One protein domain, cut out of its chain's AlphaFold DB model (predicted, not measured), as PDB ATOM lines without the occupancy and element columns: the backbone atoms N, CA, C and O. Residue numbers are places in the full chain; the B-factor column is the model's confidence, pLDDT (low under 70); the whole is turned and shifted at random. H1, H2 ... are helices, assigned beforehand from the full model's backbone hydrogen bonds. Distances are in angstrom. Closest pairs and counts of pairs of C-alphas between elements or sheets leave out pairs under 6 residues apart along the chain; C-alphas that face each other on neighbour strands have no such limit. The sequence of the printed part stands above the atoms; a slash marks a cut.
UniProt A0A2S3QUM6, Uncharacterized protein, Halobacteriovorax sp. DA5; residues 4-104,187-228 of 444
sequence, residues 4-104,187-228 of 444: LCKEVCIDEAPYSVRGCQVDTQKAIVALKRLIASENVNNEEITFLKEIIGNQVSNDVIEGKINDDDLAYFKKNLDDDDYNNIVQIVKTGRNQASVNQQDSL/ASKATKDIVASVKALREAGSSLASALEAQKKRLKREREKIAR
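What this domain is: This is residues 4 to 104 and 187 to 228 of the 444 residues of an uncharacterized protein of Halobacteriovorax sp. DA5 (UniProt A0A2S3QUM6). H3 runs through the middle, with H2 and H6 alongside it in an up-and-down bundle of three helices, each running against the one before it in the chain. H7 and H5 pack on H3 at large angles, with residues 219 to 228 and 97 to 104 sticking out, while H1 packs on H2 and H4 on H6. The printed part has 143 residues with seven named helices, H1 to H7 in chain order, and no named strand: all helix. It is compact, with a radius of gyration of the C-alphas of 16.0 A and spans of 45 by 41 by 28 A.

Where its parts are: H1, residues 4 to 8, begins at C-alpha 4 (-31.600, 24.240, -109.482). H2 is residues 24 to 36, 18.3 A; H3 residues 42 to 62, 30.4 A; H4 residues 67 to 76; H5 residues 79 to 101, 33.0 A. H6 is residues 189 to 203, 21.1 A, and H7, residues 208 to 228, 30.2 A, ends at C-alpha 228 (-5.396, 14.718, -103.039).

How they stand to each other: The hub H3 touches H2 in a hairpin at a shallow tilt of 25 degrees, closest C-alphas Thr 24 and Ile 52, 6.3 A. H3 touches H6 at 26 degrees, opposite ways, closest C-alphas Val 56 and Ile 194, 5.9 A. H7, with residues 208 to 215 alone, touches H3 about perpendicular at 75 degrees; the closest C-alphas, Glu 50 and Ala 211, are 4.6 A apart. H3 and H4 are apart. In all seven helices every O i to N i+4 pair is within hydrogen-bond range.

The domain as a whole: Residues 105 to 186 are not printed; C-alphas 104 and 187 are 36.1 A apart across the cut. The link from H1 to H2 is long, 15 residues. Confidence is under 70 in 48 residues, among them 11 to 21, 92 to 104 and 218 to 228.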
ATOM      1  N   LEU A   4     -31.664  23.068-110.356       66.50
ATOM      2  CA  LEU A   4     -31.600  24.240-109.482       66.50
ATOM      3  C   LEU A   4     -30.716  25.370-110.043       66.50
ATOM      4  O   LEU A   4     -30.946  26.549-109.808       66.50
ATOM      5  N   CYS A   5     -29.690  25.000-110.812       62.88
ATOM      6  CA  CYS A   5     -28.760  25.936-111.432       62.88
ATOM      7  C   CYS A   5     -29.457  26.798-112.493       62.88
ATOM      8  O   CYS A   5     -29.243  28.001-112.551       62.88
ATOM      9  N   LYS A   6     -30.333  26.193-113.303       64.44
ATOM     10  CA  LYS A   6     -31.081  26.918-114.337       64.44
ATOM     11  C   LYS A   6     -32.127  27.864-113.743       64.44
ATOM     12  O   LYS A   6     -32.462  28.862-114.364       64.44
ATOM     13  N   GLU A   7     -32.633  27.555-112.552       68.69
ATOM     14  CA  GLU A   7     -33.645  28.376-111.884       68.69
ATOM     15  C   GLU A   7     -33.054  29.609-111.187       68.69
ATOM     16  O   GLU A   7     -33.737  30.620-111.056       68.69
ATOM     17  N   VAL A   8     -31.800  29.534-110.733       71.38
ATOM     18  CA  VAL A   8     -31.220  30.513-109.798       71.38
ATOM     19  C   VAL A   8     -30.123  31.384-110.427       71.38
ATOM     20  O   VAL A   8     -29.873  32.494-109.960       71.38
ATOM     21  N   CYS A   9     -29.479  30.926-111.499       70.50
ATOM     22  CA  CYS A   9     -28.489  31.721-112.222       70.50
ATOM     23  C   CYS A   9     -29.157  32.802-113.099       70.50
ATOM     24  O   CYS A   9     -30.260  32.611-113.612       70.50
ATOM     25  N   ILE A  10     -28.474  33.937-113.284       70.62
ATOM     26  CA  ILE A  10     -28.908  35.023-114.184       70.62
ATOM     27  C   ILE A  10     -28.772  34.600-115.656       70.62
ATOM     28  O   ILE A  10     -29.650  34.911-116.458       70.62
ATOM     29  N   ASP A  11     -27.732  33.823-115.974       57.69
ATOM     30  CA  ASP A  11     -27.428  33.354-117.328       57.69
ATOM     31  C   ASP A  11     -27.646  31.836-117.472       57.69
ATOM     32  O   ASP A  11     -27.359  31.059-116.558       57.69
ATOM     33  N   GLU A  12     -28.086  31.395-118.656       54.69
ATOM     34  CA  GLU A  12     -28.399  29.985-118.965       54.69
ATOM     35  C   GLU A  12     -27.177  29.113-119.312       54.69
ATOM     36  O   GLU A  12     -27.323  27.946-119.693       54.69
ATOM     37  N   ALA A  13     -25.959  29.650-119.206       49.88
ATOM     38  CA  ALA A  13     -24.765  28.919-119.619       49.88
ATOM     39  C   ALA A  13     -24.536  27.648-118.766       49.88
ATOM     40  O   ALA A  13     -24.991  27.565-117.618       49.88
ATOM     41  N   PRO A  14     -23.821  26.634-119.303       47.00
ATOM     42  CA  PRO A  14     -23.579  25.357-118.639       47.00
ATOM     43  C   PRO A  14     -22.534  25.486-117.525       47.00
ATOM     44  O   PRO A  14     -21.491  24.835-117.526       47.00
ATOM     45  N   TYR A  15     -22.804  26.345-116.551       43.59
ATOM     46  CA  TYR A  15     -21.981  26.481-115.371       43.59
ATOM     47  C   TYR A  15     -22.202  25.271-114.460       43.59
ATOM     48  O   TYR A  15     -23.315  24.770-114.273       43.59
ATOM     49  N   SER A  16     -21.128  24.813-113.818       49.44
ATOM     50  CA  SER A  16     -21.311  24.209-112.500       49.44
ATOM     51  C   SER A  16     -21.935  25.281-111.602       49.44
ATOM     52  O   SER A  16     -21.569  26.450-111.720       49.44
ATOM     53  N   VAL A  17     -22.833  24.913-110.689       45.41
ATOM     54  CA  VAL A  17     -23.607  25.853-109.845       45.41
ATOM     55  C   VAL A  17     -22.751  26.804-108.981       45.41
ATOM     56  O   VAL A  17     -23.262  27.640-108.252       45.41
ATOM     57  N   ARG A  18     -21.424  26.682-109.059       51.81
ATOM     58  CA  ARG A  18     -20.406  27.455-108.346       51.81
ATOM     59  C   ARG A  18     -19.833  28.630-109.143       51.81
ATOM     60  O   ARG A  18     -19.017  29.358-108.593       51.81
ATOM     61  N   GLY A  19     -20.182  28.767-110.426       51.38
ATOM     62  CA  GLY A  19     -19.572  29.748-111.333       51.38
ATOM     63  C   GLY A  19     -20.539  30.728-111.992       51.38
ATOM     64  O   GLY A  19     -20.089  31.528-112.804       51.38
ATOM     65  N   CYS A  20     -21.836  30.664-111.684       61.84
ATOM     66  CA  CYS A  20     -22.819  31.582-112.249       61.84
ATOM     67  C   CYS A  20     -23.087  32.760-111.306       61.84
ATOM     68  O   CYS A  20     -23.033  32.609-110.083       61.84
ATOM     69  N   GLN A  21     -23.402  33.922-111.876       64.94
ATOM     70  CA  GLN A  21     -23.959  35.029-111.108       64.94
ATOM     71  C   GLN A  21     -25.398  34.674-110.725       64.94
ATOM     72  O   GLN A  21     -26.184  34.254-111.578       64.94
ATOM     73  N   VAL A  22     -25.722  34.783-109.440       71.94
ATOM     74  CA  VAL A  22     -26.997  34.313-108.894       71.94
ATOM     75  C   VAL A  22     -27.983  35.460-108.757       71.94
ATOM     76  O   VAL A  22     -27.662  36.505-108.195       71.94
ATOM     77  N   ASP A  23     -29.207  35.223-109.216       79.44
ATOM     78  CA  ASP A  23     -30.350  36.076-108.923       79.44
ATOM     79  C   ASP A  23     -30.852  35.767-107.503       79.44
ATOM     80  O   ASP A  23     -31.442  34.713-107.235       79.44
ATOM     81  N   THR A  24     -30.596  36.688-106.572       75.81
ATOM     82  CA  THR A  24     -30.969  36.545-105.157       75.81
ATOM     83  C   THR A  24     -32.471  36.383-104.961       75.81
ATOM     84  O   THR A  24     -32.887  35.624-104.085       75.81
ATOM     85  N   GLN A  25     -33.302  37.021-105.788       79.75
ATOM     86  CA  GLN A  25     -34.754  36.909-105.672       79.75
ATOM     87  C   GLN A  25     -35.225  35.518-106.092       79.75
ATOM     88  O   GLN A  25     -35.990  34.885-105.358       79.75
ATOM     89  N   LYS A  26     -34.714  34.994-107.214       82.31
ATOM     90  CA  LYS A  26     -35.014  33.618-107.644       82.31
ATOM     91  C   LYS A  26     -34.506  32.584-106.637       82.31
ATOM     92  O   LYS A  26     -35.233  31.645-106.314       82.31
ATOM     93  N   ALA A  27     -33.314  32.792-106.073       80.25
ATOM     94  CA  ALA A  27     -32.749  31.931-105.033       80.25
ATOM     95  C   ALA A  27     -33.636  31.872-103.777       80.25
ATOM     96  O   ALA A  27     -33.887  30.791-103.244       80.25
ATOM     97  N   ILE A  28     -34.136  33.023-103.313       83.00
ATOM     98  CA  ILE A  28     -35.023  33.112-102.144       83.00
ATOM     99  C   ILE A  28     -36.363  32.427-102.421       83.00
ATOM    100  O   ILE A  28     -36.866  31.700-101.564       83.00
ATOM    101  N   VAL A  29     -36.941  32.622-103.611       84.88
ATOM    102  CA  VAL A  29     -38.194  31.961-104.008       84.88
ATOM    103  C   VAL A  29     -38.017  30.441-104.047       84.88
ATOM    104  O   VAL A  29     -38.839  29.719-103.478       84.88
ATOM    105  N   ALA A  30     -36.925  29.951-104.640       81.56
ATOM    106  CA  ALA A  30     -36.594  28.527-104.664       81.56
ATOM    107  C   ALA A  30     -36.386  27.962-103.249       81.56
ATOM    108  O   ALA A  30     -36.915  26.900-102.922       81.56
ATOM    109  N   LEU A  31     -35.692  28.700-102.376       82.31
ATOM    110  CA  LEU A  31     -35.469  28.307-100.984       82.31
ATOM    111  C   LEU A  31     -36.793  28.181-100.219       82.31
ATOM    112  O   LEU A  31     -37.032  27.162 -99.574       82.31
ATOM    113  N   LYS A  32     -37.682  29.178-100.329       82.81
ATOM    114  CA  LYS A  32     -39.007  29.151 -99.689       82.81
ATOM    115  C   LYS A  32     -39.866  27.998-100.203       82.81
ATOM    116  O   LYS A  32     -40.519  27.328 -99.408       82.81
ATOM    117  N   ARG A  33     -39.825  27.731-101.512       82.81
ATOM    118  CA  ARG A  33     -40.532  26.605-102.134       82.81
ATOM    119  C   ARG A  33     -40.041  25.260-101.598       82.81
ATOM    120  O   ARG A  33     -40.866  24.416-101.269       82.81
ATOM    121  N   LEU A  34     -38.726  25.069-101.484       77.81
ATOM    122  CA  LEU A  34     -38.147  23.821-100.980       77.81
ATOM    123  C   LEU A  34     -38.453  23.599 -99.496       77.81
ATOM    124  O   LEU A  34     -38.829  22.493 -99.119       77.81
ATOM    125  N   ILE A  35     -38.381  24.649 -98.673       77.88
ATOM    126  CA  ILE A  35     -38.746  24.582 -97.247       77.88
ATOM    127  C   ILE A  35     -40.223  24.212 -97.067       77.88
ATOM    128  O   ILE A  35     -40.546  23.405 -96.204       77.88
ATOM    129  N   ALA A  36     -41.112  24.766 -97.895       75.94
ATOM    130  CA  ALA A  36     -42.546  24.481 -97.839       75.94
ATOM    131  C   ALA A  36     -42.922  23.084 -98.364       75.94
ATOM    132  O   ALA A  36     -44.024  22.614 -98.105       75.94
ATOM    133  N   SER A  37     -42.041  22.429 -99.126       69.94
ATOM    134  CA  SER A  37     -42.368  21.185 -99.830       69.94
ATOM    135  C   SER A  37     -42.231  19.899 -99.002       69.94
ATOM    136  O   SER A  37     -42.492  18.838 -99.556       69.94
ATOM    137  N   GLU A  38     -41.816  19.973 -97.726       58.72
ATOM    138  CA  GLU A  38     -41.560  18.851 -96.782       58.72
ATOM    139  C   GLU A  38     -40.618  17.721 -97.277       58.72
ATOM    140  O   GLU A  38     -40.122  16.929 -96.478       58.72
ATOM    141  N   ASN A  39     -40.261  17.688 -98.562       54.81
ATOM    142  CA  ASN A  39     -39.224  16.849 -99.147       54.81
ATOM    143  C   ASN A  39     -37.862  17.492 -98.886       54.81
ATOM    144  O   ASN A  39     -37.314  18.238 -99.700       54.81
ATOM    145  N   VAL A  40     -37.328  17.223 -97.699       56.12
ATOM    146  CA  VAL A  40     -36.056  17.770 -97.229       56.12
ATOM    147  C   VAL A  40     -34.887  17.083 -97.943       56.12
ATOM    148  O   VAL A  40     -34.166  16.266 -97.368       56.12
ATOM    149  N   ASN A  41     -34.619  17.472 -99.189       59.59
ATOM    150  CA  ASN A  41     -33.266  17.366 -99.721       59.59
ATOM    151  C   ASN A  41     -32.396  18.394 -98.981       59.59
ATOM    152  O   ASN A  41     -32.199  19.526 -99.432       59.59
ATOM    153  N   ASN A  42     -31.885  17.992 -97.810       66.75
ATOM    154  CA  ASN A  42     -31.039  18.818 -96.939       66.75
ATOM    155  C   ASN A  42     -29.869  19.455 -97.703       66.75
ATOM    156  O   ASN A  42     -29.458  20.570 -97.386       66.75
ATOM    157  N   GLU A  43     -29.350  18.773 -98.724       71.81
ATOM    158  CA  GLU A  43     -28.229  19.253 -99.529       71.81
ATOM    159  C   GLU A  43     -28.593  20.461-100.403       71.81
ATOM    160  O   GLU A  43     -27.816  21.411-100.466       71.81
ATOM    161  N   GLU A  44     -29.778  20.481-101.019       74.88
ATOM    162  CA  GLU A  44     -30.223  21.579-101.894       74.88
ATOM    163  C   GLU A  44     -30.583  22.828-101.083       74.88
ATOM    164  O   GLU A  44     -30.199  23.942-101.439       74.88
ATOM    165  N   ILE A  45     -31.233  22.640 -99.930       75.88
ATOM    166  CA  ILE A  45     -31.545  23.725 -98.988       75.88
ATOM    167  C   ILE A  45     -30.257  24.322 -98.408       75.88
ATOM    168  O   ILE A  45     -30.103  25.544 -98.365       75.88
ATOM    169  N   THR A  46     -29.317  23.475 -97.974       75.50
ATOM    170  CA  THR A  46     -28.008  23.928 -97.468       75.50
ATOM    171  C   THR A  46     -27.262  24.704 -98.542       75.50
ATOM    172  O   THR A  46     -26.686  25.755 -98.276       75.50
ATOM    173  N   PHE A  47     -27.335  24.233 -99.779       76.56
ATOM    174  CA  PHE A  47     -26.672  24.868-100.898       76.56
ATOM    175  C   PHE A  47     -27.256  26.240-101.271       76.56
ATOM    176  O   PHE A  47     -26.499  27.186-101.485       76.56
ATOM    177  N   LEU A  48     -28.584  26.393-101.299       76.88
ATOM    178  CA  LEU A  48     -29.211  27.701-101.529       76.88
ATOM    179  C   LEU A  48     -28.868  28.696-100.422       76.88
ATOM    180  O   LEU A  48     -28.593  29.859-100.713       76.88
ATOM    181  N   LYS A  49     -28.815  28.237 -99.165       82.38
ATOM    182  CA  LYS A  49     -28.363  29.061 -98.035       82.38
ATOM    183  C   LYS A  49     -26.929  29.557 -98.243       82.38
ATOM    184  O   LYS A  49     -26.677  30.746 -98.077       82.38
ATOM    185  N   GLU A  50     -26.012  28.671 -98.647       78.50
ATOM    186  CA  GLU A  50     -24.618  29.025 -98.965       78.50
ATOM    187  C   GLU A  50     -24.549  30.097-100.061       78.50
ATOM    188  O   GLU A  50     -23.869  31.107 -99.896       78.50
ATOM    189  N   ILE A  51     -25.262  29.896-101.171       76.94
ATOM    190  CA  ILE A  51     -25.259  30.821-102.306       76.94
ATOM    191  C   ILE A  51     -25.796  32.201-101.923       76.94
ATOM    192  O   ILE A  51     -25.146  33.203-102.220       76.94
ATOM    193  N   ILE A  52     -26.952  32.256-101.255       81.31
ATOM    194  CA  ILE A  52     -27.568  33.521-100.836       81.31
ATOM    195  C   ILE A  52     -26.624  34.264 -99.885       81.31
ATOM    196  O   ILE A  52     -26.414  35.462-100.049       81.31
ATOM    197  N   GLY A  53     -25.992  33.556 -98.941       80.62
ATOM    198  CA  GLY A  53     -25.010  34.150 -98.034       80.62
ATOM    199  C   GLY A  53     -23.800  34.755 -98.755       80.62
ATOM    200  O   GLY A  53     -23.348  35.841 -98.393       80.62
ATOM    201  N   ASN A  54     -23.300  34.101 -99.808       77.94
ATOM    202  CA  ASN A  54     -22.177  34.620-100.598       77.94
ATOM    203  C   ASN A  54     -22.552  35.858-101.393       77.94
ATOM    204  O   ASN A  54     -21.785  36.817-101.412       77.94
ATOM    205  N   GLN A  55     -23.719  35.838-102.036       77.50
ATOM    206  CA  GLN A  55     -24.167  36.980-102.812       77.50
ATOM    207  C   GLN A  55     -24.405  38.184-101.898       77.50
ATOM    208  O   GLN A  55     -23.915  39.260-102.204       77.50
ATOM    209  N   VAL A  56     -24.988  37.981-100.708       81.19
ATOM    210  CA  VAL A  56     -25.074  39.022 -99.671       81.19
ATOM    211  C   VAL A  56     -23.694  39.565 -99.297       81.19
ATOM    212  O   VAL A  56     -23.519  40.775 -99.212       81.19
ATOM    213  N   SER A  57     -22.695  38.701 -99.089       79.94
ATOM    214  CA  SER A  57     -21.332  39.160 -98.793       79.94
ATOM    215  C   SER A  57     -20.737  39.985 -99.937       79.94
ATOM    216  O   SER A  57     -20.065  40.978 -99.666       79.94
ATOM    217  N   ASN A  58     -20.962  39.592-101.191       75.88
ATOM    218  CA  ASN A  58     -20.470  40.320-102.361       75.88
ATOM    219  C   ASN A  58     -21.185  41.667-102.509       75.88
ATOM    220  O   ASN A  58     -20.520  42.691-102.613       75.88
ATOM    221  N   ASP A  59     -22.513  41.686-102.402       76.38
ATOM    222  CA  ASP A  59     -23.335  42.897-102.479       76.38
ATOM    223  C   ASP A  59     -22.970  43.898-101.369       76.38
ATOM    224  O   ASP A  59     -23.014  45.106-101.577       76.38
ATOM    225  N   VAL A  60     -22.568  43.410-100.189       79.50
ATOM    226  CA  VAL A  60     -22.073  44.233 -99.072       79.50
ATOM    227  C   VAL A  60     -20.673  44.798 -99.342       79.50
ATOM    228  O   VAL A  60     -20.374  45.911 -98.916       79.50
ATOM    229  N   ILE A  61     -19.797  44.050-100.015       77.19
ATOM    230  CA  ILE A  61     -18.434  44.502-100.349       77.19
ATOM    231  C   ILE A  61     -18.459  45.497-101.518       77.19
ATOM    232  O   ILE A  61     -17.738  46.495-101.497       77.19
ATOM    233  N   GLU A  62     -19.278  45.229-102.533       73.88
ATOM    234  CA  GLU A  62     -19.427  46.058-103.733       73.88
ATOM    235  C   GLU A  62     -20.323  47.273-103.482       73.88
ATOM    236  O   GLU A  62     -20.072  48.373-103.991       73.88
ATOM    237  N   GLY A  63     -21.358  47.092-102.662       65.75
ATOM    238  CA  GLY A  63     -22.205  48.159-102.173       65.75
ATOM    239  C   GLY A  63     -21.369  49.108-101.334       65.75
ATOM    240  O   GLY A  63     -20.888  48.760-100.259       65.75
ATOM    241  N   LYS A  64     -21.187  50.341-101.808       68.25
ATOM    242  CA  LYS A  64     -20.614  51.430-101.010       68.25
ATOM    243  C   LYS A  64     -21.576  51.749 -99.857       68.25
ATOM    244  O   LYS A  64     -22.391  52.657 -99.964       68.25
ATOM    245  N   ILE A  65     -21.517  50.949 -98.795       79.12
ATOM    246  CA  ILE A  65     -22.392  51.041 -97.626       79.12
ATOM    247  C   ILE A  65     -22.042  52.307 -96.855       79.12
ATOM    248  O   ILE A  65     -20.909  52.457 -96.383       79.12
ATOM    249  N   ASN A  66     -23.029  53.189 -96.712       78.31
ATOM    250  CA  ASN A  66     -22.923  54.424 -95.942       78.31
ATOM    251  C   ASN A  66     -23.454  54.231 -94.510       78.31
ATOM    252  O   ASN A  66     -24.043  53.201 -94.173       78.31
ATOM    253  N   ASP A  67     -23.276  55.233 -93.649       77.56
ATOM    254  CA  ASP A  67     -23.710  55.152 -92.245       77.56
ATOM    255  C   ASP A  67     -25.237  55.013 -92.099       77.56
ATOM    256  O   ASP A  67     -25.716  54.318 -91.198       77.56
ATOM    257  N   ASP A  68     -26.007  55.579 -93.032       79.88
ATOM    258  CA  ASP A  68     -27.465  55.408 -93.102       79.88
ATOM    259  C   ASP A  68     -27.873  53.958 -93.402       79.88
ATOM    260  O   ASP A  68     -28.873  53.466 -92.867       79.88
ATOM    261  N   ASP A  69     -27.081  53.250 -94.213       81.19
ATOM    262  CA  ASP A  69     -27.292  51.837 -94.525       81.19
ATOM    263  C   ASP A  69     -26.935  50.954 -93.320       81.19
ATOM    264  O   ASP A  69     -27.682  50.036 -92.982       81.19
ATOM    265  N   LEU A  70     -25.856  51.277 -92.596       81.19
ATOM    266  CA  LEU A  70     -25.499  50.609 -91.337       81.19
ATOM    267  C   LEU A  70     -26.577  50.795 -90.263       81.19
ATOM    268  O   LEU A  70     -26.970  49.832 -89.600       81.19
ATOM    269  N   ALA A  71     -27.108  52.011 -90.117       83.06
ATOM    270  CA  ALA A  71     -28.222  52.283 -89.213       83.06
ATOM    271  C   ALA A  71     -29.489  51.507 -89.620       83.06
ATOM    272  O   ALA A  71     -30.233  51.033 -88.756       83.06
ATOM    273  N   TYR A  72     -29.721  51.337 -90.926       84.88
ATOM    274  CA  TYR A  72     -30.825  50.534 -91.442       84.88
ATOM    275  C   TYR A  72     -30.644  49.037 -91.157       84.88
ATOM    276  O   TYR A  72     -31.606  48.395 -90.727       84.88
ATOM    277  N   PHE A  73     -29.435  48.488 -91.318       85.62
ATOM    278  CA  PHE A  73     -29.128  47.103 -90.948       85.62
ATOM    279  C   PHE A  73     -29.361  46.863 -89.455       85.62
ATOM    280  O   PHE A  73     -30.106  45.955 -89.104       85.62
ATOM    281  N   LYS A  74     -28.833  47.733 -88.584       87.00
ATOM    282  CA  LYS A  74     -28.983  47.616 -87.122       87.00
ATOM    283  C   LYS A  74     -30.440  47.609 -86.658       87.00
ATOM    284  O   LYS A  74     -30.779  47.024 -85.639       87.00
ATOM    285  N   LYS A  75     -31.314  48.313 -87.377       86.69
ATOM    286  CA  LYS A  75     -32.738  48.401 -87.037       86.69
ATOM    287  C   LYS A  75     -33.539  47.183 -87.506       86.69
ATOM    288  O   LYS A  75     -34.596  46.913 -86.943       86.69
ATOM    289  N   ASN A  76     -33.101  46.518 -88.574       85.62
ATOM    290  CA  ASN A  76     -33.903  45.515 -89.280       85.62
ATOM    291  C   ASN A  76     -33.335  44.093 -89.226       85.62
ATOM    292  O   ASN A  76     -34.014  43.180 -89.700       85.62
ATOM    293  N   LEU A  77     -32.128  43.915 -88.695       86.75
ATOM    294  CA  LEU A  77     -31.457  42.634 -88.507       86.75
ATOM    295  C   LEU A  77     -31.144  42.435 -87.029       86.75
ATOM    296  O   LEU A  77     -30.946  43.411 -86.305       86.75
ATOM    297  N   ASP A  78     -31.068  41.180 -86.604       87.25
ATOM    298  CA  ASP A  78     -30.656  40.854 -85.242       87.25
ATOM    299  C   ASP A  78     -29.160  41.147 -85.066       87.25
ATOM    300  O   ASP A  78     -28.391  41.148 -86.035       87.25
ATOM    301  N   ASP A  79     -28.748  41.369 -83.818       83.44
ATOM    302  CA  ASP A  79     -27.406  41.850 -83.481       83.44
ATOM    303  C   ASP A  79     -26.289  40.968 -84.062       83.44
ATOM    304  O   ASP A  79     -25.289  41.494 -84.551       83.44
ATOM    305  N   ASP A  80     -26.469  39.644 -84.092       81.88
ATOM    306  CA  ASP A  80     -25.489  38.711 -84.661       81.88
ATOM    307  C   ASP A  80     -25.282  38.924 -86.168       81.88
ATOM    308  O   ASP A  80     -24.148  39.044 -86.637       81.88
ATOM    309  N   ASP A  81     -26.363  39.016 -86.947       83.38
ATOM    310  CA  ASP A  81     -26.272  39.215 -88.397       83.38
ATOM    311  C   ASP A  81     -25.818  40.636 -88.744       83.38
ATOM    312  O   ASP A  81     -25.027  40.823 -89.670       83.38
ATOM    313  N   TYR A  82     -26.241  41.632 -87.960       85.38
ATOM    314  CA  TYR A  82     -25.723  42.994 -88.065       85.38
ATOM    315  C   TYR A  82     -24.207  43.039 -87.831       85.38
ATOM    316  O   TYR A  82     -23.469  43.600 -88.645       85.38
ATOM    317  N   ASN A  83     -23.718  42.409 -86.760       84.62
ATOM    318  CA  ASN A  83     -22.291  42.352 -86.449       84.62
ATOM    319  C   ASN A  83     -21.497  41.638 -87.552       84.62
ATOM    320  O   ASN A  83     -20.403  42.090 -87.898       84.62
ATOM    321  N   ASN A  84     -22.056  40.583 -88.153       82.62
ATOM    322  CA  ASN A  84     -21.450  39.901 -89.300       82.62
ATOM    323  C   ASN A  84     -21.323  40.824 -90.520       82.62
ATOM    324  O   ASN A  84     -20.247  40.900 -91.111       82.62
ATOM    325  N   ILE A  85     -22.368  41.581 -90.867       83.38
ATOM    326  CA  ILE A  85     -22.307  42.562 -91.964       83.38
ATOM    327  C   ILE A  85     -21.255  43.633 -91.670       83.38
ATOM    328  O   ILE A  85     -20.428  43.931 -92.528       83.38
ATOM    329  N   VAL A  86     -21.215  44.169 -90.447       83.88
ATOM    330  CA  VAL A  86     -20.199  45.158 -90.043       83.88
ATOM    331  C   VAL A  86     -18.783  44.594 -90.187       83.88
ATOM    332  O   VAL A  86     -17.881  45.306 -90.635       83.88
ATOM    333  N   GLN A  87     -18.562  43.327 -89.831       82.38
ATOM    334  CA  GLN A  87     -17.271  42.669 -90.029       82.38
ATOM    335  C   GLN A  87     -16.921  42.521 -91.514       82.38
ATOM    336  O   GLN A  87     -15.789  42.831 -91.877       82.38
ATOM    337  N   ILE A  88     -17.874  42.120 -92.364       80.81
ATOM    338  CA  ILE A  88     -17.683  42.003 -93.821       80.81
ATOM    339  C   ILE A  88     -17.341  43.366 -94.439       80.81
ATOM    340  O   ILE A  88     -16.410  43.467 -95.232       80.81
ATOM    341  N   VAL A  89     -18.026  44.439 -94.034       80.81
ATOM    342  CA  VAL A  89     -17.718  45.804 -94.496       80.81
ATOM    343  C   VAL A  89     -16.304  46.214 -94.087       80.81
ATOM    344  O   VAL A  89     -15.560  46.769 -94.895       80.81
ATOM    345  N   LYS A  90     -15.898  45.929 -92.843       78.62
ATOM    346  CA  LYS A  90     -14.542  46.235 -92.358       78.62
ATOM    347  C   LYS A  90     -13.471  45.459 -93.126       78.62
ATOM    348  O   LYS A  90     -12.475  46.052 -93.533       78.62
ATOM    349  N   THR A  91     -13.659  44.159 -93.347       74.88
ATOM    350  CA  THR A  91     -12.692  43.336 -94.091       74.88
ATOM    351  C   THR A  91     -12.646  43.702 -95.573       74.88
ATOM    352  O   THR A  91     -11.551  43.801 -96.121       74.88
ATOM    353  N   GLY A  92     -13.792  43.980 -96.199       64.12
ATOM    354  CA  GLY A  92     -13.882  44.436 -97.588       64.12
ATOM    355  C   GLY A  92     -13.199  45.786 -97.816       64.12
ATOM    356  O   GLY A  92     -12.409  45.925 -98.748       64.12
ATOM    357  N   ARG A  93     -13.405  46.763 -96.917       65.00
ATOM    358  CA  ARG A  93     -12.707  48.062 -96.971       65.00
ATOM    359  C   ARG A  93     -11.192  47.912 -96.820       65.00
ATOM    360  O   ARG A  93     -10.454  48.549 -97.564       65.00
ATOM    361  N   ASN A  94     -10.735  47.029 -95.930       58.97
ATOM    362  CA  ASN A  94      -9.307  46.753 -95.754       58.97
ATOM    363  C   ASN A  94      -8.688  46.057 -96.980       58.97
ATOM    364  O   ASN A  94      -7.561  46.358 -97.356       58.97
ATOM    365  N   GLN A  95      -9.412  45.147 -97.637       56.44
ATOM    366  CA  GLN A  95      -8.945  44.519 -98.879       56.44
ATOM    367  C   GLN A  95      -8.902  45.516-100.044       56.44
ATOM    368  O   GLN A  95      -7.955  45.497-100.826       56.44
ATOM    369  N   ALA A  96      -9.872  46.429-100.132       53.28
ATOM    370  CA  ALA A  96      -9.860  47.508-101.115       53.28
ATOM    371  C   ALA A  96      -8.692  48.488-100.891       53.28
ATOM    372  O   ALA A  96      -8.055  48.897-101.860       53.28
ATOM    373  N   SER A  97      -8.359  48.819 -99.637       49.56
ATOM    374  CA  SER A  97      -7.209  49.678 -99.322       49.56
ATOM    375  C   SER A  97      -5.860  48.988 -99.549       49.56
ATOM    376  O   SER A  97      -4.924  49.632-100.012       49.56
ATOM    377  N   VAL A  98      -5.753  47.679 -99.281       48.00
ATOM    378  CA  VAL A  98      -4.533  46.895 -99.557       48.00
ATOM    379  C   VAL A  98      -4.311  46.754-101.067       48.00
ATOM    380  O   VAL A  98      -3.220  47.032-101.551       48.00
ATOM    381  N   ASN A  99      -5.359  46.469-101.844       42.84
ATOM    382  CA  ASN A  99      -5.262  46.411-103.307       42.84
ATOM    383  C   ASN A  99      -4.950  47.779-103.951       42.84
ATOM    384  O   ASN A  99      -4.419  47.828-105.059       42.84
ATOM    385  N   GLN A 100      -5.251  48.893-103.274       44.75
ATOM    386  CA  GLN A 100      -4.817  50.227-103.707       44.75
ATOM    387  C   GLN A 100      -3.335  50.502-103.403       44.75
ATOM    388  O   GLN A 100      -2.711  51.237-104.166       44.75
ATOM    389  N   GLN A 101      -2.759  49.907-102.353       41.78
ATOM    390  CA  GLN A 101      -1.327  50.023-102.031       41.78
ATOM    391  C   GLN A 101      -0.439  49.054-102.833       41.78
ATOM    392  O   GLN A 101       0.700  49.400-103.151       41.78
ATOM    393  N   ASP A 102      -0.975  47.894-103.225       39.03
ATOM    394  CA  ASP A 102      -0.270  46.878-104.027       39.03
ATOM    395  C   ASP A 102      -0.394  47.090-105.547       39.03
ATOM    396  O   ASP A 102       0.187  46.354-106.349       39.03
ATOM    397  N   SER A 103      -1.125  48.120-105.980       40.09
ATOM    398  CA  SER A 103      -1.096  48.564-107.371       40.09
ATOM    399  C   SER A 103       0.216  49.306-107.634       40.09
ATOM    400  O   SER A 103       0.431  50.409-107.130       40.09
ATOM    401  N   LEU A 104       1.082  48.727-108.473       41.28
ATOM    402  CA  LEU A 104       2.326  49.351-108.958       41.28
ATOM    403  C   LEU A 104       2.093  50.763-109.529       41.28
ATOM    404  O   LEU A 104       2.981  51.607-109.481       41.28
ATOM    405  N   ALA A 187     -32.383  54.424 -96.912       69.81
ATOM    406  CA  ALA A 187     -31.558  53.260 -97.215       69.81
ATOM    407  C   ALA A 187     -31.686  52.891 -98.698       69.81
ATOM    408  O   ALA A 187     -32.800  52.874 -99.250       69.81
ATOM    409  N   SER A 188     -30.547  52.586 -99.320       76.94
ATOM    410  CA  SER A 188     -30.500  52.251-100.741       76.94
ATOM    411  C   SER A 188     -31.356  51.013-101.047       76.94
ATOM    412  O   SER A 188     -31.636  50.185-100.173       76.94
ATOM    413  N   LYS A 189     -31.793  50.865-102.305       80.38
ATOM    414  CA  LYS A 189     -32.525  49.666-102.741       80.38
ATOM    415  C   LYS A 189     -31.706  48.394-102.467       80.38
ATOM    416  O   LYS A 189     -32.242  47.453-101.895       80.38
ATOM    417  N   ALA A 190     -30.400  48.436-102.737       79.50
ATOM    418  CA  ALA A 190     -29.474  47.338-102.460       79.50
ATOM    419  C   ALA A 190     -29.445  46.953-100.969       79.50
ATOM    420  O   ALA A 190     -29.536  45.780-100.624       79.50
ATOM    421  N   THR A 191     -29.423  47.935-100.063       81.31
ATOM    422  CA  THR A 191     -29.471  47.708 -98.606       81.31
ATOM    423  C   THR A 191     -30.755  46.986 -98.184       81.31
ATOM    424  O   THR A 191     -30.733  46.093 -97.334       81.31
ATOM    425  N   LYS A 192     -31.893  47.348 -98.787       84.38
ATOM    426  CA  LYS A 192     -33.186  46.700 -98.520       84.38
ATOM    427  C   LYS A 192     -33.207  45.259 -99.035       84.38
ATOM    428  O   LYS A 192     -33.688  44.382 -98.316       84.38
ATOM    429  N   ASP A 193     -32.632  45.018-100.209       83.19
ATOM    430  CA  ASP A 193     -32.523  43.687-100.814       83.19
ATOM    431  C   ASP A 193     -31.589  42.765 -99.998       83.19
ATOM    432  O   ASP A 193     -31.913  41.597 -99.759       83.19
ATOM    433  N   ILE A 194     -30.493  43.303 -99.447       83.38
ATOM    434  CA  ILE A 194     -29.606  42.587 -98.513       83.38
ATOM    435  C   ILE A 194     -30.361  42.182 -97.240       83.38
ATOM    436  O   ILE A 194     -30.310  41.021 -96.831       83.38
ATOM    437  N   VAL A 195     -31.112  43.104 -96.622       85.25
ATOM    438  CA  VAL A 195     -31.910  42.794 -95.420       85.25
ATOM    439  C   VAL A 195     -32.942  41.704 -95.701       85.25
ATOM    440  O   VAL A 195     -33.112  40.799 -94.882       85.25
ATOM    441  N   ALA A 196     -33.629  41.770 -96.843       84.19
ATOM    442  CA  ALA A 196     -34.602  40.754 -97.236       84.19
ATOM    443  C   ALA A 196     -33.948  39.370 -97.391       84.19
ATOM    444  O   ALA A 196     -34.495  38.373 -96.919       84.19
ATOM    445  N   SER A 197     -32.749  39.324 -97.972       81.81
ATOM    446  CA  SER A 197     -31.976  38.093 -98.160       81.81
ATOM    447  C   SER A 197     -31.533  37.472 -96.832       81.81
ATOM    448  O   SER A 197     -31.695  36.271 -96.622       81.81
ATOM    449  N   VAL A 198     -31.051  38.288 -95.889       83.75
ATOM    450  CA  VAL A 198     -30.664  37.814 -94.547       83.75
ATOM    451  C   VAL A 198     -31.879  37.323 -93.755       83.75
ATOM    452  O   VAL A 198     -31.813  36.277 -93.111       83.75
ATOM    453  N   LYS A 199     -33.023  38.013 -93.847       85.06
ATOM    454  CA  LYS A 199     -34.271  37.542 -93.225       85.06
ATOM    455  C   LYS A 199     -34.735  36.210 -93.804       85.06
ATOM    456  O   LYS A 199     -35.114  35.331 -93.037       85.06
ATOM    457  N   ALA A 200     -34.641  36.024 -95.120       81.81
ATOM    458  CA  ALA A 200     -34.977  34.756 -95.764       81.81
ATOM    459  C   ALA A 200     -34.072  33.598 -95.302       81.81
ATOM    460  O   ALA A 200     -34.558  32.484 -95.105       81.81
ATOM    461  N   LEU A 201     -32.777  33.848 -95.066       82.06
ATOM    462  CA  LEU A 201     -31.880  32.854 -94.459       82.06
ATOM    463  C   LEU A 201     -32.334  32.471 -93.046       82.06
ATOM    464  O   LEU A 201     -32.351  31.283 -92.712       82.06
ATOM    465  N   ARG A 202     -32.751  33.459 -92.243       81.75
ATOM    466  CA  ARG A 202     -33.228  33.228 -90.873       81.75
ATOM    467  C   ARG A 202     -34.555  32.479 -90.833       81.75
ATOM    468  O   ARG A 202     -34.692  31.550 -90.045       81.75
ATOM    469  N   GLU A 203     -35.494  32.828 -91.711       83.00
ATOM    470  CA  GLU A 203     -36.746  32.082 -91.925       83.00
ATOM    471  C   GLU A 203     -36.462  30.619 -92.297       83.00
ATOM    472  O   GLU A 203     -37.171  29.714 -91.871       83.00
ATOM    473  N   ALA A 204     -35.372  30.376 -93.026       74.38
ATOM    474  CA  ALA A 204     -34.889  29.040 -93.350       74.38
ATOM    475  C   ALA A 204     -34.115  28.345 -92.211       74.38
ATOM    476  O   ALA A 204     -33.583  27.250 -92.418       74.38
ATOM    477  N   GLY A 205     -34.000  28.956 -91.030       77.88
ATOM    478  CA  GLY A 205     -33.286  28.411 -89.872       77.88
ATOM    479  C   GLY A 205     -31.757  28.478 -89.975       77.88
ATOM    480  O   GLY A 205     -31.071  27.634 -89.403       77.88
ATOM    481  N   SER A 206     -31.201  29.422 -90.740       78.19
ATOM    482  CA  SER A 206     -29.753  29.641 -90.879       78.19
ATOM    483  C   SER A 206     -29.391  31.097 -90.600       78.19
ATOM    484  O   SER A 206     -30.143  31.999 -90.955       78.19
ATOM    485  N   SER A 207     -28.216  31.349 -90.027       82.69
ATOM    486  CA  SER A 207     -27.646  32.700 -89.962       82.69
ATOM    487  C   SER A 207     -26.766  32.978 -91.181       82.69
ATOM    488  O   SER A 207     -26.387  32.059 -91.924       82.69
ATOM    489  N   LEU A 208     -26.413  34.250 -91.396       78.31
ATOM    490  CA  LEU A 208     -25.456  34.624 -92.439       78.31
ATOM    491  C   LEU A 208     -24.079  33.989 -92.173       78.31
ATOM    492  O   LEU A 208     -23.443  33.463 -93.087       78.31
ATOM    493  N   ALA A 209     -23.645  33.968 -90.909       76.12
ATOM    494  CA  ALA A 209     -22.390  33.335 -90.505       76.12
ATOM    495  C   ALA A 209     -22.374  31.830 -90.796       76.12
ATOM    496  O   ALA A 209     -21.402  31.333 -91.365       76.12
ATOM    497  N   SER A 210     -23.448  31.102 -90.468       76.19
ATOM    498  CA  SER A 210     -23.497  29.658 -90.719       76.19
ATOM    499  C   SER A 210     -23.476  29.332 -92.212       76.19
ATOM    500  O   SER A 210     -22.811  28.376 -92.609       76.19
ATOM    501  N   ALA A 211     -24.133  30.146 -93.045       76.19
ATOM    502  CA  ALA A 211     -24.095  30.004 -94.500       76.19
ATOM    503  C   ALA A 211     -22.675  30.202 -95.068       76.19
ATOM    504  O   ALA A 211     -22.195  29.380 -95.851       76.19
ATOM    505  N   LEU A 212     -21.967  31.245 -94.621       75.19
ATOM    506  CA  LEU A 212     -20.592  31.522 -95.051       75.19
ATOM    507  C   LEU A 212     -19.592  30.474 -94.534       75.19
ATOM    508  O   LEU A 212     -18.656  30.089 -95.238       75.19
ATOM    509  N   GLU A 213     -19.762  29.977 -93.309       74.69
ATOM    510  CA  GLU A 213     -18.915  28.911 -92.767       74.69
ATOM    511  C   GLU A 213     -19.119  27.569 -93.467       74.69
ATOM    512  O   GLU A 213     -18.137  26.862 -93.721       74.69
ATOM    513  N   ALA A 214     -20.368  27.210 -93.778       70.44
ATOM    514  CA  ALA A 214     -20.691  26.001 -94.530       70.44
ATOM    515  C   ALA A 214     -19.987  26.020 -95.894       70.44
ATOM    516  O   ALA A 214     -19.247  25.086 -96.230       70.44
ATOM    517  N   GLN A 215     -20.061  27.157 -96.588       72.81
ATOM    518  CA  GLN A 215     -19.366  27.368 -97.850       72.81
ATOM    519  C   GLN A 215     -17.836  27.285 -97.695       72.81
ATOM    520  O   GLN A 215     -17.180  26.568 -98.453       72.81
ATOM    521  N   LYS A 216     -17.237  27.931 -96.683       70.62
ATOM    522  CA  LYS A 216     -15.787  27.833 -96.413       70.62
ATOM    523  C   LYS A 216     -15.342  26.395 -96.146       70.62
ATOM    524  O   LYS A 216     -14.324  25.955 -96.686       70.62
ATOM    525  N   LYS A 217     -16.093  25.643 -95.334       73.75
ATOM    526  CA  LYS A 217     -15.818  24.225 -95.044       73.75
ATOM    527  C   LYS A 217     -15.894  23.385 -96.315       73.75
ATOM    528  O   LYS A 217     -15.023  22.544 -96.539       73.75
ATOM    529  N   ARG A 218     -16.886  23.637 -97.168       68.44
ATOM    530  CA  ARG A 218     -17.042  22.960 -98.457       68.44
ATOM    531  C   ARG A 218     -15.903  23.280 -99.423       68.44
ATOM    532  O   ARG A 218     -15.276  22.357 -99.932       68.44
ATOM    533  N   LEU A 219     -15.566  24.556 -99.607       64.44
ATOM    534  CA  LEU A 219     -14.437  24.984-100.439       64.44
ATOM    535  C   LEU A 219     -13.117  24.388 -99.946       64.44
ATOM    536  O   LEU A 219     -12.291  23.970-100.753       64.44
ATOM    537  N   LYS A 220     -12.919  24.295 -98.627       69.25
ATOM    538  CA  LYS A 220     -11.748  23.632 -98.045       69.25
ATOM    539  C   LYS A 220     -11.717  22.140 -98.384       69.25
ATOM    540  O   LYS A 220     -10.691  21.667 -98.861       69.25
ATOM    541  N   ARG A 221     -12.831  21.416 -98.218       69.19
ATOM    542  CA  ARG A 221     -12.940  19.995 -98.602       69.19
ATOM    543  C   ARG A 221     -12.693  19.782-100.091       69.19
ATOM    544  O   ARG A 221     -12.043  18.818-100.470       69.19
ATOM    545  N   GLU A 222     -13.184  20.680-100.936       62.09
ATOM    546  CA  GLU A 222     -12.969  20.613-102.380       62.09
ATOM    547  C   GLU A 222     -11.520  20.895-102.755       62.09
ATOM    548  O   GLU A 222     -10.948  20.148-103.540       62.09
ATOM    549  N   ARG A 223     -10.892  21.901-102.142       56.19
ATOM    550  CA  ARG A 223      -9.456  22.159-102.305       56.19
ATOM    551  C   ARG A 223      -8.617  20.981-101.831       56.19
ATOM    552  O   ARG A 223      -7.659  20.628-102.502       56.19
ATOM    553  N   GLU A 224      -8.978  20.354-100.717       63.53
ATOM    554  CA  GLU A 224      -8.314  19.148-100.220       63.53
ATOM    555  C   GLU A 224      -8.532  17.953-101.151       63.53
ATOM    556  O   GLU A 224      -7.591  17.206-101.399       63.53
ATOM    557  N   LYS A 225      -9.733  17.787-101.715       65.88
ATOM    558  CA  LYS A 225     -10.030  16.738-102.697       65.88
ATOM    559  C   LYS A 225      -9.224  16.940-103.978       65.88
ATOM    560  O   LYS A 225      -8.550  16.013-104.409       65.88
ATOM    561  N   ILE A 226      -9.202  18.160-104.510       57.59
ATOM    562  CA  ILE A 226      -8.374  18.535-105.661       57.59
ATOM    563  C   ILE A 226      -6.894  18.334-105.326       57.59
ATOM    564  O   ILE A 226      -6.162  17.777-106.131       57.59
ATOM    565  N   ALA A 227      -6.437  18.719-104.132       55.25
ATOM    566  CA  ALA A 227      -5.053  18.523-103.707       55.25
ATOM    567  C   ALA A 227      -4.678  17.040-103.573       55.25
ATOM    568  O   ALA A 227      -3.559  16.682-103.926       55.25
ATOM    569  N   ARG A 228      -5.592  16.176-103.111       58.56
ATOM    570  CA  ARG A 228      -5.396  14.718-103.039       58.56
ATOM    571  C   ARG A 228      -5.397  14.073-104.424       58.56
ATOM    572  O   ARG A 228      -4.466  13.352-104.754       58.56
TER     573      ARG A 228